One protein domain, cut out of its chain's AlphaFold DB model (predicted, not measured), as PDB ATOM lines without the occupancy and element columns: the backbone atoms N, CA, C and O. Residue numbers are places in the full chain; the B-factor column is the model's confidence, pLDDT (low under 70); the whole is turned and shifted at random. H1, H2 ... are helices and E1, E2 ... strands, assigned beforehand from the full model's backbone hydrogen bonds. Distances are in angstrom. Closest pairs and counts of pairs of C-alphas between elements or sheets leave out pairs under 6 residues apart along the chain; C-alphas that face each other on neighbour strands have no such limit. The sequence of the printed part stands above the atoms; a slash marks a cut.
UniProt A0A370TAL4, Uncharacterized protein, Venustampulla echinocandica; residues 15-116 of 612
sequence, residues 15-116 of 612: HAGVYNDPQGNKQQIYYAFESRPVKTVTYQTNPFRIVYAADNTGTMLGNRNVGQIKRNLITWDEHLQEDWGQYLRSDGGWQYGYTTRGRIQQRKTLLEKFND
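This is residues 15 to 116 of the 612 residues of an uncharacterized protein of Venustampulla echinocandica (UniProt A0A370TAL4). A narrow, strongly twisted ribbon of three strands, E1, E2 and E3, makes one side of the domain, and on the other side are the long helix H2, which comes to the ribbon with its residues 107 to 115, and the very short helix H1; both helices only graze the sheet. Long loops join these parts, and residues 39 to 44, in the loop between E2 and E3, stick out from the body. The printed part has 102 residues with three named strands and then two named helices, in the order E1 E2 E3 H1 H2; the sheet runs E1 - E2 - E3, antiparallel throughout. The class is mixed, helices and strands, with under half of the residues, 43, in named elements. The whole is compact, with a radius of gyration of the C-alphas of 14.4 A, and spans 39 by 36 by 26 A.

E1, residues 15 to 20, begins at C-alpha 15 at (119.195, 163.189, 187.759) and is 15.1 A long. E2, residues 26 to 35, is the longest strand, 29.1 A from first to last C-alpha. E3, residues 48 to 53, is 16.4 A long. H1, residues 78 to 81, begins at C-alpha 78 at (116.570, 173.811, 189.063) and is 5.1 A long. H2, residues 99 to 115, is 24.1 A long and ends at C-alpha 115 at (119.368, 163.658, 173.542).

The strands form a meander, each the antiparallel neighbour of the one before. E1 and E2 are a hairpin, with 133 degrees between their directions; N 19 and O 27, 2.9 A apart, are within hydrogen-bond range. E2 and E3 are a hairpin at 153 degrees, with N 32 and O 51 within range at 2.9 A. The pairing is staggered: E2 pairs with E1 over residues 26 to 30 and with E3 over residues 30 to 35. The edge strands E1 and E3 are apart. H1 is on the sheet but only grazes it; the closest C-alphas of E1 and H1 are those of Ala 16 and Leu 80, 7.4 A apart. H2 is also on the sheet and only grazes it; its closest C-alphas to E2 are those of Phe 114 and Ala 32, 6.7 A apart. E3 and H2 are near each other, with 5 pairs of C-alphas within 10 A. H1 and H2 are close but not clearly touching, the closest C-alphas being those of Leu 80 and Leu 110, 7.1 A apart. In H2 every O i to N i+4 pair is within hydrogen-bond range; H1 is too short for such a pair.

The two C-alphas farthest apart are those of Lys 39 and Ser 90, at 40.7 A. The printed part has no cut. The link from E1 to E2 is tight, while those from E2 to E3, E3 to H1 and H1 to H2 are long. The mean pLDDT of the printed part is 72.5, and it is under 70 at residue 22, residues 38 to 46, residues 59 to 75 and residue 91.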
ATOM      1  N   HIS A  15     119.753 162.957 186.449       88.38
ATOM      2  CA  HIS A  15     119.195 163.189 187.759       88.38
ATOM      3  C   HIS A  15     118.093 164.236 187.663       88.38
ATOM      4  O   HIS A  15     118.300 165.403 187.343       88.38
ATOM      5  N   ALA A  16     116.870 163.794 187.931       83.50
ATOM      6  CA  ALA A  16     115.711 164.657 187.868       83.50
ATOM      7  C   ALA A  16     115.453 165.353 189.206       83.50
ATOM      8  O   ALA A  16     114.895 166.441 189.185       83.50
ATOM      9  N   GLY A  17     115.840 164.758 190.341       86.50
ATOM     10  CA  GLY A  17     115.717 165.372 191.665       86.50
ATOM     11  C   GLY A  17     115.477 164.365 192.792       86.50
ATOM     12  O   GLY A  17     115.935 163.225 192.744       86.50
ATOM     13  N   VAL A  18     114.717 164.772 193.813       82.00
ATOM     14  CA  VAL A  18     114.471 163.984 195.032       82.00
ATOM     15  C   VAL A  18     112.971 163.768 195.231       82.00
ATOM     16  O   VAL A  18     112.167 164.686 195.082       82.00
ATOM     17  N   TYR A  19     112.563 162.569 195.639       77.69
ATOM     18  CA  TYR A  19     111.170 162.263 195.972       77.69
ATOM     19  C   TYR A  19     111.044 161.554 197.324       77.69
ATOM     20  O   TYR A  19     112.011 161.009 197.855       77.69
ATOM     21  N   ASN A  20     109.835 161.563 197.893       74.19
ATOM     22  CA  ASN A  20     109.504 160.731 199.049       74.19
ATOM     23  C   ASN A  20     108.945 159.390 198.567       74.19
ATOM     24  O   ASN A  20     107.914 159.348 197.886       74.19
ATOM     25  N   ASP A  21     109.598 158.297 198.944       71.25
ATOM     26  CA  ASP A  21     109.121 156.948 198.674       71.25
ATOM     27  C   ASP A  21     107.803 156.645 199.431       71.25
ATOM     28  O   ASP A  21     107.372 157.421 200.293       71.25
ATOM     29  N   PRO A  22     107.117 155.520 199.144       64.25
ATOM     30  CA  PRO A  22     105.892 155.148 199.863       64.25
ATOM     31  C   PRO A  22     106.065 154.964 201.380       64.25
ATOM     32  O   PRO A  22     105.076 154.919 202.108       64.25
ATOM     33  N   GLN A  23     107.301 154.826 201.865       70.31
ATOM     34  CA  GLN A  23     107.639 154.731 203.285       70.31
ATOM     35  C   GLN A  23     107.966 156.107 203.898       70.31
ATOM     36  O   GLN A  23     108.151 156.201 205.109       70.31
ATOM     37  N   GLY A  24     107.987 157.172 203.090       71.38
ATOM     38  CA  GLY A  24     108.333 158.534 203.489       71.38
ATOM     39  C   GLY A  24     109.837 158.817 203.526       71.38
ATOM     40  O   GLY A  24     110.228 159.876 204.016       71.38
ATOM     41  N   ASN A  25     110.683 157.908 203.035       80.19
ATOM     42  CA  ASN A  25     112.117 158.152 202.924       80.19
ATOM     43  C   ASN A  25     112.414 158.974 201.675       80.19
ATOM     44  O   ASN A  25     111.832 158.755 200.612       80.19
ATOM     45  N   LYS A  26     113.382 159.880 201.792       83.81
ATOM     46  CA  LYS A  26     113.875 160.646 200.653       83.81
ATOM     47  C   LYS A  26     114.759 159.765 199.777       83.81
ATOM     48  O   LYS A  26     115.677 159.128 200.291       83.81
ATOM     49  N   GLN A  27     114.497 159.753 198.480       82.75
ATOM     50  CA  GLN A  27     115.257 158.999 197.488       82.75
ATOM     51  C   GLN A  27     115.547 159.873 196.267       82.75
ATOM     52  O   GLN A  27     114.758 160.764 195.949       82.75
ATOM     53  N   GLN A  28     116.661 159.601 195.587       85.50
ATOM     54  CA  GLN A  28     116.961 160.213 194.294       85.50
ATOM     55  C   GLN A  28     116.036 159.652 193.219       85.50
ATOM     56  O   GLN A  28     115.542 158.525 193.330       85.50
ATOM     57  N   ILE A  29     115.827 160.428 192.164       83.06
ATOM     58  CA  ILE A  29     115.118 159.967 190.985       83.06
ATOM     59  C   ILE A  29     115.846 160.412 189.724       83.06
ATOM     60  O   ILE A  29     116.173 161.583 189.552       83.06
ATOM     61  N   TYR A  30     116.066 159.455 188.836       84.94
ATOM     62  CA  TYR A  30     116.702 159.644 187.541       84.94
ATOM     63  C   TYR A  30     115.682 159.382 186.457       84.94
ATOM     64  O   TYR A  30     114.831 158.501 186.600       84.94
ATOM     65  N   TYR A  31     115.717 160.183 185.404       85.06
ATOM     66  CA  TYR A  31     114.817 160.079 184.267       85.06
ATOM     67  C   TYR A  31     115.635 159.719 183.033       85.06
ATOM     68  O   TYR A  31     116.837 159.943 183.001       85.06
ATOM     69  N   ALA A  32     114.980 159.140 182.035       84.69
ATOM     70  CA  ALA A  32     115.524 158.960 180.694       84.69
ATOM     71  C   ALA A  32     114.377 158.897 179.678       84.69
ATOM     72  O   ALA A  32     113.214 158.684 180.048       84.69
ATOM     73  N   PHE A  33     114.679 159.048 178.389       84.88
ATOM     74  CA  PHE A  33     113.709 158.850 177.312       84.88
ATOM     75  C   PHE A  33     113.963 157.530 176.578       84.88
ATOM     76  O   PHE A  33     115.001 157.313 175.972       84.88
ATOM     77  N   GLU A  34     112.965 156.651 176.596       84.25
ATOM     78  CA  GLU A  34     112.938 155.398 175.849       84.25
ATOM     79  C   GLU A  34     112.169 155.586 174.534       84.25
ATOM     80  O   GLU A  34     111.010 156.022 174.533       84.25
ATOM     81  N   SER A  35     112.774 155.208 173.408       82.31
ATOM     82  CA  SER A  35     112.085 155.184 172.117       82.31
ATOM     83  C   SER A  35     110.997 154.103 172.099       82.31
ATOM     84  O   SER A  35     111.203 152.948 172.480       82.31
ATOM     85  N   ARG A  36     109.783 154.468 171.673       74.69
ATOM     86  CA  ARG A  36     108.691 153.507 171.500       74.69
ATOM     87  C   ARG A  36     108.798 152.841 170.133       74.69
ATOM     88  O   ARG A  36     108.989 153.523 169.127       74.69
ATOM     89  N   PRO A  37     108.565 151.522 170.044       70.62
ATOM     90  CA  PRO A  37     108.465 150.871 168.752       70.62
ATOM     91  C   PRO A  37     107.261 151.430 167.979       70.62
ATOM     92  O   PRO A  37     106.135 151.465 168.489       70.62
ATOM     93  N   VAL A  38     107.506 151.790 166.716       57.00
ATOM     94  CA  VAL A  38     106.575 152.445 165.772       57.00
ATOM     95  C   VAL A  38     105.188 151.786 165.718       57.00
ATOM     96  O   VAL A  38     104.180 152.461 165.558       57.00
ATOM     97  N   LYS A  39     105.089 150.472 165.966       56.66
ATOM     98  CA  LYS A  39     103.812 149.727 165.995       56.66
ATOM     99  C   LYS A  39     102.812 150.202 167.059       56.66
ATOM    100  O   LYS A  39     101.643 149.843 166.984       56.66
ATOM    101  N   THR A  40     103.269 150.944 168.066       52.94
ATOM    102  CA  THR A  40     102.435 151.485 169.158       52.94
ATOM    103  C   THR A  40     102.210 152.989 169.059       52.94
ATOM    104  O   THR A  40     101.513 153.554 169.901       52.94
ATOM    105  N   VAL A  41     102.788 153.626 168.040       48.62
ATOM    106  CA  VAL A  41     102.665 155.056 167.792       48.62
ATOM    107  C   VAL A  41     101.430 155.261 166.916       48.62
ATOM    108  O   VAL A  41     101.484 155.123 165.699       48.62
ATOM    109  N   THR A  42     100.276 155.537 167.525       48.50
ATOM    110  CA  THR A  42      99.205 156.216 166.781       48.50
ATOM    111  C   THR A  42      99.678 157.635 166.471       48.50
ATOM    112  O   THR A  42     100.452 158.194 167.248       48.50
ATOM    113  N   TYR A  43      99.202 158.232 165.373       43.28
ATOM    114  CA  TYR A  43      99.580 159.578 164.902       43.28
ATOM    115  C   TYR A  43      99.481 160.701 165.963       43.28
ATOM    116  O   TYR A  43     100.013 161.782 165.764       43.28
ATOM    117  N   GLN A  44      98.837 160.445 167.106       49.97
ATOM    118  CA  GLN A  44      98.686 161.378 168.229       49.97
ATOM    119  C   GLN A  44      99.640 161.116 169.410       49.97
ATOM    120  O   GLN A  44      99.608 161.844 170.400       49.97
ATOM    121  N   THR A  45     100.465 160.067 169.368       56.81
ATOM    122  CA  THR A  45     101.306 159.664 170.506       56.81
ATOM    123  C   THR A  45     102.774 159.974 170.257       56.81
ATOM    124  O   THR A  45     103.324 159.673 169.207       56.81
ATOM    125  N   ASN A  46     103.417 160.598 171.243       62.91
ATOM    126  CA  ASN A  46     104.828 160.966 171.185       62.91
ATOM    127  C   ASN A  46     105.720 159.709 171.004       62.91
ATOM    128  O   ASN A  46     105.496 158.718 171.712       62.91
ATOM    129  N   PRO A  47     106.721 159.737 170.097       72.75
ATOM    130  CA  PRO A  47     107.584 158.587 169.813       72.75
ATOM    131  C   PRO A  47     108.477 158.187 170.990       72.75
ATOM    132  O   PRO A  47     108.957 157.058 171.026       72.75
ATOM    133  N   PHE A  48     108.664 159.062 171.980       76.38
ATOM    134  CA  PHE A  48     109.479 158.791 173.157       76.38
ATOM    135  C   PHE A  48     108.638 158.725 174.430       76.38
ATOM    136  O   PHE A  48     107.695 159.495 174.652       76.38
ATOM    137  N   ARG A  49     108.999 157.794 175.308       76.88
ATOM    138  CA  ARG A  49     108.417 157.603 176.632       76.88
ATOM    139  C   ARG A  49     109.445 157.965 177.690       76.88
ATOM    140  O   ARG A  49     110.537 157.426 177.678       76.88
ATOM    141  N   ILE A  50     109.047 158.764 178.669       76.25
ATOM    142  CA  ILE A  50     109.870 158.971 179.861       76.25
ATOM    143  C   ILE A  50     109.843 157.711 180.731       76.25
ATOM    144  O   ILE A  50     108.768 157.179 181.041       76.25
ATOM    145  N   VAL A  51     111.022 157.248 181.118       77.19
ATOM    146  CA  VAL A  51     111.252 156.197 182.109       77.19
ATOM    147  C   VAL A  51     111.997 156.786 183.303       77.19
ATOM    148  O   VAL A  51     112.605 157.846 183.188       77.19
ATOM    149  N   TYR A  52     111.908 156.123 184.453       79.69
ATOM    150  CA  TYR A  52     112.520 156.581 185.696       79.69
ATOM    151  C   TYR A  52     113.246 155.439 186.416       79.69
ATOM    152  O   TYR A  52     112.885 154.270 186.251       79.69
ATOM    153  N   ALA A  53     114.228 155.795 187.237       78.50
ATOM    154  CA  ALA A  53     115.014 154.897 188.073       78.50
ATOM    155  C   ALA A  53     115.406 155.576 189.393       78.50
ATOM    156  O   ALA A  53     115.291 156.793 189.534       78.50
ATOM    157  N   ALA A  54     115.830 154.777 190.374       77.88
ATOM    158  CA  ALA A  54     116.344 155.277 191.653       77.88
ATOM    159  C   ALA A  54     117.855 155.573 191.615       77.88
ATOM    160  O   ALA A  54     118.386 156.171 192.548       77.88
ATOM    161  N   ASP A  55     118.533 155.159 190.544       81.31
ATOM    162  CA  ASP A  55     119.960 155.343 190.305       81.31
ATOM    163  C   ASP A  55     120.239 155.708 188.835       81.31
ATOM    164  O   ASP A  55     119.363 155.606 187.970       81.31
ATOM    165  N   ASN A  56     121.472 156.135 188.571       79.94
ATOM    166  CA  ASN A  56     121.964 156.531 187.251       79.94
ATOM    167  C   ASN A  56     122.252 155.345 186.310       79.94
ATOM    168  O   ASN A  56     122.586 155.542 185.147       79.94
ATOM    169  N   THR A  57     122.093 154.106 186.782       77.69
ATOM    170  CA  THR A  57     122.299 152.875 185.999       77.69
ATOM    171  C   THR A  57     120.990 152.246 185.512       77.69
ATOM    172  O   THR A  57     120.982 151.212 184.830       77.69
ATOM    173  N   GLY A  58     119.846 152.840 185.864       72.31
ATOM    174  CA  GLY A  58     118.537 152.310 185.497       72.31
ATOM    175  C   GLY A  58     118.156 151.038 186.263       72.31
ATOM    176  O   GLY A  58     117.240 150.311 185.857       72.31
ATOM    177  N   THR A  59     118.855 150.730 187.355       65.19
ATOM    178  CA  THR A  59     118.614 149.558 188.191       65.19
ATOM    179  C   THR A  59     117.483 149.844 189.180       65.19
ATOM    180  O   THR A  59     117.540 150.699 190.047       65.19
ATOM    181  N   MET A  60     116.389 149.088 189.046       56.47
ATOM    182  CA  MET A  60     115.224 149.129 189.943       56.47
ATOM    183  C   MET A  60     114.579 150.515 190.148       56.47
ATOM    184  O   MET A  60     114.660 151.127 191.202       56.47
ATOM    185  N   LEU A  61     113.697 150.869 189.212       52.00
ATOM    186  CA  LEU A  61     112.250 150.876 189.468       52.00
ATOM    187  C   LEU A  61     111.521 150.676 188.141       52.00
ATOM    188  O   LEU A  61     111.154 151.609 187.443       52.00
ATOM    189  N   GLY A  62     111.295 149.412 187.774       46.88
ATOM    190  CA  GLY A  62     110.524 149.079 186.580       46.88
ATOM    191  C   GLY A  62     109.066 149.503 186.728       46.88
ATOM    192  O   GLY A  62     108.242 148.668 187.063       46.88
ATOM    193  N   ASN A  63     108.735 150.774 186.486       46.66
ATOM    194  CA  ASN A  63     107.374 151.319 186.385       46.66
ATOM    195  C   ASN A  63     106.384 150.981 187.529       46.66
ATOM    196  O   ASN A  63     105.172 151.074 187.335       46.66
ATOM    197  N   ARG A  64     106.849 150.507 188.691       46.06
ATOM    198  CA  ARG A  64     106.005 149.713 189.604       46.06
ATOM    199  C   ARG A  64     105.833 150.272 191.007       46.06
ATOM    200  O   ARG A  64     105.586 149.456 191.880       46.06
ATOM    201  N   ASN A  65     105.930 151.591 191.209       42.78
ATOM    202  CA  ASN A  65     105.405 152.356 192.374       42.78
ATOM    203  C   ASN A  65     106.398 153.394 192.938       42.78
ATOM    204  O   ASN A  65     106.393 153.652 194.143       42.78
ATOM    205  N   VAL A  66     107.239 154.020 192.108       41.75
ATOM    206  CA  VAL A  66     107.864 155.288 192.527       41.75
ATOM    207  C   VAL A  66     106.720 156.278 192.617       41.75
ATOM    208  O   VAL A  66     106.091 156.531 191.599       41.75
ATOM    209  N   GLY A  67     106.391 156.702 193.839       40.38
ATOM    210  CA  GLY A  67     105.251 157.545 194.193       40.38
ATOM    211  C   GLY A  67     103.898 156.995 193.743       40.38
ATOM    212  O   GLY A  67     103.451 157.219 192.625       40.38
ATOM    213  N   GLN A  68     103.170 156.362 194.663       38.44
ATOM    214  CA  GLN A  68     101.785 155.908 194.452       38.44
ATOM    215  C   GLN A  68     100.808 157.014 194.001       38.44
ATOM    216  O   GLN A  68      99.655 156.719 193.706       38.44
ATOM    217  N   ILE A  69     101.242 158.277 193.939       46.75
ATOM    218  CA  ILE A  69     100.476 159.371 193.360       46.75
ATOM    219  C   ILE A  69     101.413 160.296 192.582       46.75
ATOM    220  O   ILE A  69     102.371 160.815 193.155       46.75
ATOM    221  N   LYS A  70     101.119 160.558 191.301       48.88
ATOM    222  CA  LYS A  70     101.942 161.393 190.393       48.88
ATOM    223  C   LYS A  70     102.259 162.799 190.906       48.88
ATOM    224  O   LYS A  70     103.235 163.408 190.485       48.88
ATOM    225  N   ARG A  71     101.440 163.301 191.832       44.81
ATOM    226  CA  ARG A  71     101.622 164.567 192.562       44.81
ATOM    227  C   ARG A  71     102.776 164.550 193.574       44.81
ATOM    228  O   ARG A  71     103.244 165.612 193.946       44.81
ATOM    229  N   ASN A  72     103.250 163.379 193.999       43.53
ATOM    230  CA  ASN A  72     104.299 163.244 195.020       43.53
ATOM    231  C   ASN A  72     105.704 163.069 194.423       43.53
ATOM    232  O   ASN A  72     106.653 162.835 195.169       43.53
ATOM    233  N   LEU A  73     105.828 163.097 193.091       52.84
ATOM    234  CA  LEU A  73     106.938 162.433 192.416       52.84
ATOM    235  C   LEU A  73     108.041 163.300 191.860       52.84
ATOM    236  O   LEU A  73     109.044 162.728 191.442       52.84
ATOM    237  N   ILE A  74     107.881 164.615 191.775       58.94
ATOM    238  CA  ILE A  74     108.894 165.368 191.051       58.94
ATOM    239  C   ILE A  74     109.174 166.695 191.698       58.94
ATOM    240  O   ILE A  74     108.386 167.627 191.615       58.94
ATOM    241  N   THR A  75     110.339 166.787 192.305       61.44
ATOM    242  CA  THR A  75     111.075 168.038 192.316       61.44
ATOM    243  C   THR A  75     111.996 167.916 191.122       61.44
ATOM    244  O   THR A  75     112.784 166.980 191.091       61.44
ATOM    245  N   TRP A  76     111.832 168.765 190.114       74.31
ATOM    246  CA  TRP A  76     112.861 168.882 189.089       74.31
ATOM    247  C   TRP A  76     114.030 169.625 189.711       74.31
ATOM    248  O   TRP A  76     113.805 170.604 190.425       74.31
ATOM    249  N   ASP A  77     115.255 169.210 189.445       80.44
ATOM    250  CA  ASP A  77     116.391 170.056 189.761       80.44
ATOM    251  C   ASP A  77     116.288 171.363 188.976       80.44
ATOM    252  O   ASP A  77     115.802 171.403 187.844       80.44
ATOM    253  N   GLU A  78     116.720 172.455 189.600       82.12
ATOM    254  CA  GLU A  78     116.570 173.811 189.063       82.12
ATOM    255  C   GLU A  78     117.189 173.953 187.664       82.12
ATOM    256  O   GLU A  78     116.599 174.573 186.782       82.12
ATOM    257  N   HIS A  79     118.311 173.270 187.420       81.88
ATOM    258  CA  HIS A  79     119.004 173.272 186.133       81.88
ATOM    259  C   HIS A  79     118.186 172.624 184.994       81.88
ATOM    260  O   HIS A  79     118.377 172.943 183.822       81.88
ATOM    261  N   LEU A  80     117.229 171.740 185.304       83.69
ATOM    262  CA  LEU A  80     116.310 171.161 184.315       83.69
ATOM    263  C   LEU A  80     115.058 172.017 184.105       83.69
ATOM    264  O   LEU A  80     114.283 171.733 183.191       83.69
ATOM    265  N   GLN A  81     114.851 173.054 184.924       83.75
ATOM    266  CA  GLN A  81     113.675 173.926 184.876       83.75
ATOM    267  C   GLN A  81     113.871 175.206 184.060       83.75
ATOM    268  O   GLN A  81     112.882 175.884 183.808       83.75
ATOM    269  N   GLU A  82     115.093 175.541 183.646       79.81
ATOM    270  CA  GLU A  82     115.479 176.855 183.097       79.81
ATOM    271  C   GLU A  82     114.483 177.456 182.077       79.81
ATOM    272  O   GLU A  82     114.099 178.618 182.199       79.81
ATOM    273  N   ASP A  83     113.931 176.646 181.166       82.62
ATOM    274  CA  ASP A  83     113.051 177.139 180.088       82.62
ATOM    275  C   ASP A  83     111.550 177.139 180.406       82.62
ATOM    276  O   ASP A  83     110.739 177.798 179.738       82.62
ATOM    277  N   TRP A  84     111.136 176.352 181.399       86.75
ATOM    278  CA  TRP A  84     109.720 176.094 181.669       86.75
ATOM    279  C   TRP A  84     109.308 176.369 183.117       86.75
ATOM    280  O   TRP A  84     108.111 176.447 183.403       86.75
ATOM    281  N   GLY A  85     110.266 176.628 184.006       85.44
ATOM    282  CA  GLY A  85     110.051 177.056 185.386       85.44
ATOM    283  C   GLY A  85     109.277 178.372 185.471       85.44
ATOM    284  O   GLY A  85     108.471 178.557 186.377       85.44
ATOM    285  N   GLN A  86     109.392 179.236 184.456       87.88
ATOM    286  CA  GLN A  86     108.579 180.450 184.321       87.88
ATOM    287  C   GLN A  86     107.067 180.191 184.227       87.88
ATOM    288  O   GLN A  86     106.286 181.104 184.476       87.88
ATOM    289  N   TYR A  87     106.637 178.974 183.872       85.12
ATOM    290  CA  TYR A  87     105.225 178.574 183.849       85.12
ATOM    291  C   TYR A  87     104.768 177.954 185.173       85.12
ATOM    292  O   TYR A  87     103.605 177.558 185.296       85.12
ATOM    293  N   LEU A  88     105.661 177.853 186.157       82.56
ATOM    294  CA  LEU A  88     105.358 177.380 187.496       82.56
ATOM    295  C   LEU A  88     105.109 178.550 188.449       82.56
ATOM    296  O   LEU A  88     105.538 179.687 188.252       82.56
ATOM    297  N   ARG A  89     104.356 178.262 189.500       79.88
ATOM    298  CA  ARG A  89     104.186 179.099 190.682       79.88
ATOM    299  C   ARG A  89     105.241 178.709 191.717       79.88
ATOM    300  O   ARG A  89     105.838 177.640 191.644       79.88
ATOM    301  N   SER A  90     105.405 179.539 192.744       77.44
ATOM    302  CA  SER A  90     106.331 179.277 193.857       77.44
ATOM    303  C   SER A  90     106.036 177.983 194.632       77.44
ATOM    304  O   SER A  90     106.898 177.486 195.346       77.44
ATOM    305  N   ASP A  91     104.816 177.448 194.524       69.69
ATOM    306  CA  ASP A  91     104.397 176.177 195.126       69.69
ATOM    307  C   ASP A  91     104.632 174.959 194.208       69.69
ATOM    308  O   ASP A  91     104.222 173.854 194.556       69.69
ATOM    309  N   GLY A  92     105.281 175.140 193.047       72.38
ATOM    310  CA  GLY A  92     105.527 174.096 192.039       72.38
ATOM    311  C   GLY A  92     104.312 173.764 191.169       72.38
ATOM    312  O   GLY A  92     104.400 172.944 190.253       72.38
ATOM    313  N   GLY A  93     103.163 174.400 191.417       73.69
ATOM    314  CA  GLY A  93     101.979 174.265 190.581       73.69
ATOM    315  C   GLY A  93     102.120 175.018 189.258       73.69
ATOM    316  O   GLY A  93     102.790 176.041 189.180       73.69
ATOM    317  N   TRP A  94     101.435 174.556 188.212       77.44
ATOM    318  CA  TRP A  94     101.344 175.299 186.953       77.44
ATOM    319  C   TRP A  94     100.599 176.626 187.153       77.44
ATOM    320  O   TRP A  94      99.585 176.686 187.856       77.44
ATOM    321  N   GLN A  95     101.076 177.687 186.508       77.38
ATOM    322  CA  GLN A  95     100.352 178.951 186.421       77.38
ATOM    323  C   GLN A  95      99.034 178.756 185.659       77.38
ATOM    324  O   GLN A  95      98.943 177.985 184.699       77.38
ATOM    325  N   TYR A  96      97.990 179.459 186.099       72.38
ATOM    326  CA  TYR A  96      96.664 179.366 185.494       72.38
ATOM    327  C   TYR A  96      96.715 179.750 184.007       72.38
ATOM    328  O   TYR A  96      97.300 180.767 183.653       72.38
ATOM    329  N   GLY A  97      96.126 178.925 183.137       75.06
ATOM    330  CA  GLY A  97      96.150 179.123 181.681       75.06
ATOM    331  C   GLY A  97      97.444 178.681 180.982       75.06
ATOM    332  O   GLY A  97      97.434 178.481 179.771       75.06
ATOM    333  N   TYR A  98      98.531 178.434 181.719       79.06
ATOM    334  CA  TYR A  98      99.828 178.046 181.153       79.06
ATOM    335  C   TYR A  98     100.143 176.554 181.263       79.06
ATOM    336  O   TYR A  98     101.173 176.114 180.764       79.06
ATOM    337  N   THR A  99      99.262 175.748 181.856       76.12
ATOM    338  CA  THR A  99      99.486 174.308 182.056       76.12
ATOM    339  C   THR A  99      99.853 173.574 180.765       76.12
ATOM    340  O   THR A  99     100.818 172.817 180.740       76.12
ATOM    341  N   THR A 100      99.101 173.782 179.680       72.94
ATOM    342  CA  THR A 100      99.339 173.072 178.412       72.94
ATOM    343  C   THR A 100     100.642 173.525 177.760       72.94
ATOM    344  O   THR A 100     101.476 172.693 177.415       72.94
ATOM    345  N   ARG A 101     100.850 174.843 177.650       79.44
ATOM    346  CA  ARG A 101     102.055 175.433 177.052       79.44
ATOM    347  C   ARG A 101     103.315 175.069 177.836       79.44
ATOM    348  O   ARG A 101     104.296 174.635 177.243       79.44
ATOM    349  N   GLY A 102     103.258 175.179 179.160       82.75
ATOM    350  CA  GLY A 102     104.358 174.830 180.049       82.75
ATOM    351  C   GLY A 102     104.739 173.355 179.961       82.75
ATOM    352  O   GLY A 102     105.920 173.041 179.932       82.75
ATOM    353  N   ARG A 103     103.763 172.448 179.809       77.94
ATOM    354  CA  ARG A 103     104.025 171.014 179.600       77.94
ATOM    355  C   ARG A 103     104.657 170.700 178.251       77.94
ATOM    356  O   ARG A 103     105.533 169.840 178.182       77.94
ATOM    357  N   ILE A 104     104.205 171.363 177.186       80.00
ATOM    358  CA  ILE A 104     104.804 171.214 175.853       80.00
ATOM    359  C   ILE A 104     106.266 171.665 175.908       80.00
ATOM    360  O   ILE A 104     107.142 170.906 175.499       80.00
ATOM    361  N   GLN A 105     106.525 172.841 176.490       85.38
ATOM    362  CA  GLN A 105     107.878 173.372 176.631       85.38
ATOM    363  C   GLN A 105     108.753 172.478 177.514       85.38
ATOM    364  O   GLN A 105     109.840 172.105 177.099       85.38
ATOM    365  N   GLN A 106     108.252 172.064 178.681       85.00
ATOM    366  CA  GLN A 106     108.944 171.143 179.583       85.00
ATOM    367  C   GLN A 106     109.389 169.881 178.852       85.00
ATOM    368  O   GLN A 106     110.545 169.484 178.932       85.00
ATOM    369  N   ARG A 107     108.475 169.235 178.122       81.38
ATOM    370  CA  ARG A 107     108.797 167.991 177.425       81.38
ATOM    371  C   ARG A 107     109.798 168.206 176.295       81.38
ATOM    372  O   ARG A 107     110.645 167.340 176.108       81.38
ATOM    373  N   LYS A 108     109.680 169.315 175.558       84.06
ATOM    374  CA  LYS A 108     110.608 169.689 174.487       84.06
ATOM    375  C   LYS A 108     112.017 169.907 175.045       84.06
ATOM    376  O   LYS A 108     112.908 169.161 174.668       84.06
ATOM    377  N   THR A 109     112.167 170.816 176.009       86.62
ATOM    378  CA  THR A 109     113.448 171.127 176.661       86.62
ATOM    379  C   THR A 109     114.080 169.883 177.278       86.62
ATOM    380  O   THR A 109     115.271 169.651 177.118       86.62
ATOM    381  N   LEU A 110     113.297 169.050 177.973       85.81
ATOM    382  CA  LEU A 110     113.843 167.820 178.538       85.81
ATOM    383  C   LEU A 110     114.321 166.887 177.428       85.81
ATOM    384  O   LEU A 110     115.462 166.462 177.472       85.81
ATOM    385  N   LEU A 111     113.494 166.588 176.424       85.94
ATOM    386  CA  LEU A 111     113.898 165.699 175.333       85.94
ATOM    387  C   LEU A 111     115.161 166.198 174.613       85.94
ATOM    388  O   LEU A 111     116.001 165.378 174.261       85.94
ATOM    389  N   GLU A 112     115.302 167.513 174.428       87.44
ATOM    390  CA  GLU A 112     116.524 168.139 173.915       87.44
ATOM    391  C   GLU A 112     117.716 167.845 174.835       87.44
ATOM    392  O   GLU A 112     118.669 167.227 174.375       87.44
ATOM    393  N   LYS A 113     117.624 168.144 176.141       86.69
ATOM    394  CA  LYS A 113     118.697 167.859 177.117       86.69
ATOM    395  C   LYS A 113     119.051 166.371 177.225       86.69
ATOM    396  O   LYS A 113     120.210 166.027 177.386       86.69
ATOM    397  N   PHE A 114     118.068 165.475 177.133       85.31
ATOM    398  CA  PHE A 114     118.293 164.027 177.212       85.31
ATOM    399  C   PHE A 114     118.975 163.450 175.967       85.31
ATOM    400  O   PHE A 114     119.670 162.438 176.073       85.31
ATOM    401  N   ASN A 115     118.745 164.059 174.803       85.00
ATOM    402  CA  ASN A 115     119.368 163.658 173.542       85.00
ATOM    403  C   ASN A 115     120.691 164.384 173.277       85.00
ATOM    404  O   ASN A 115     121.430 163.973 172.384       85.00
ATOM    405  N   ASP A 116     120.969 165.457 174.013       87.62
ATOM    406  CA  ASP A 116     122.229 166.177 173.950       87.62
ATOM    407  C   ASP A 116     123.332 165.344 174.618       87.62
ATOM    408  O   ASP A 116     123.299 165.076 175.820       87.62
TER     409      ASP A 116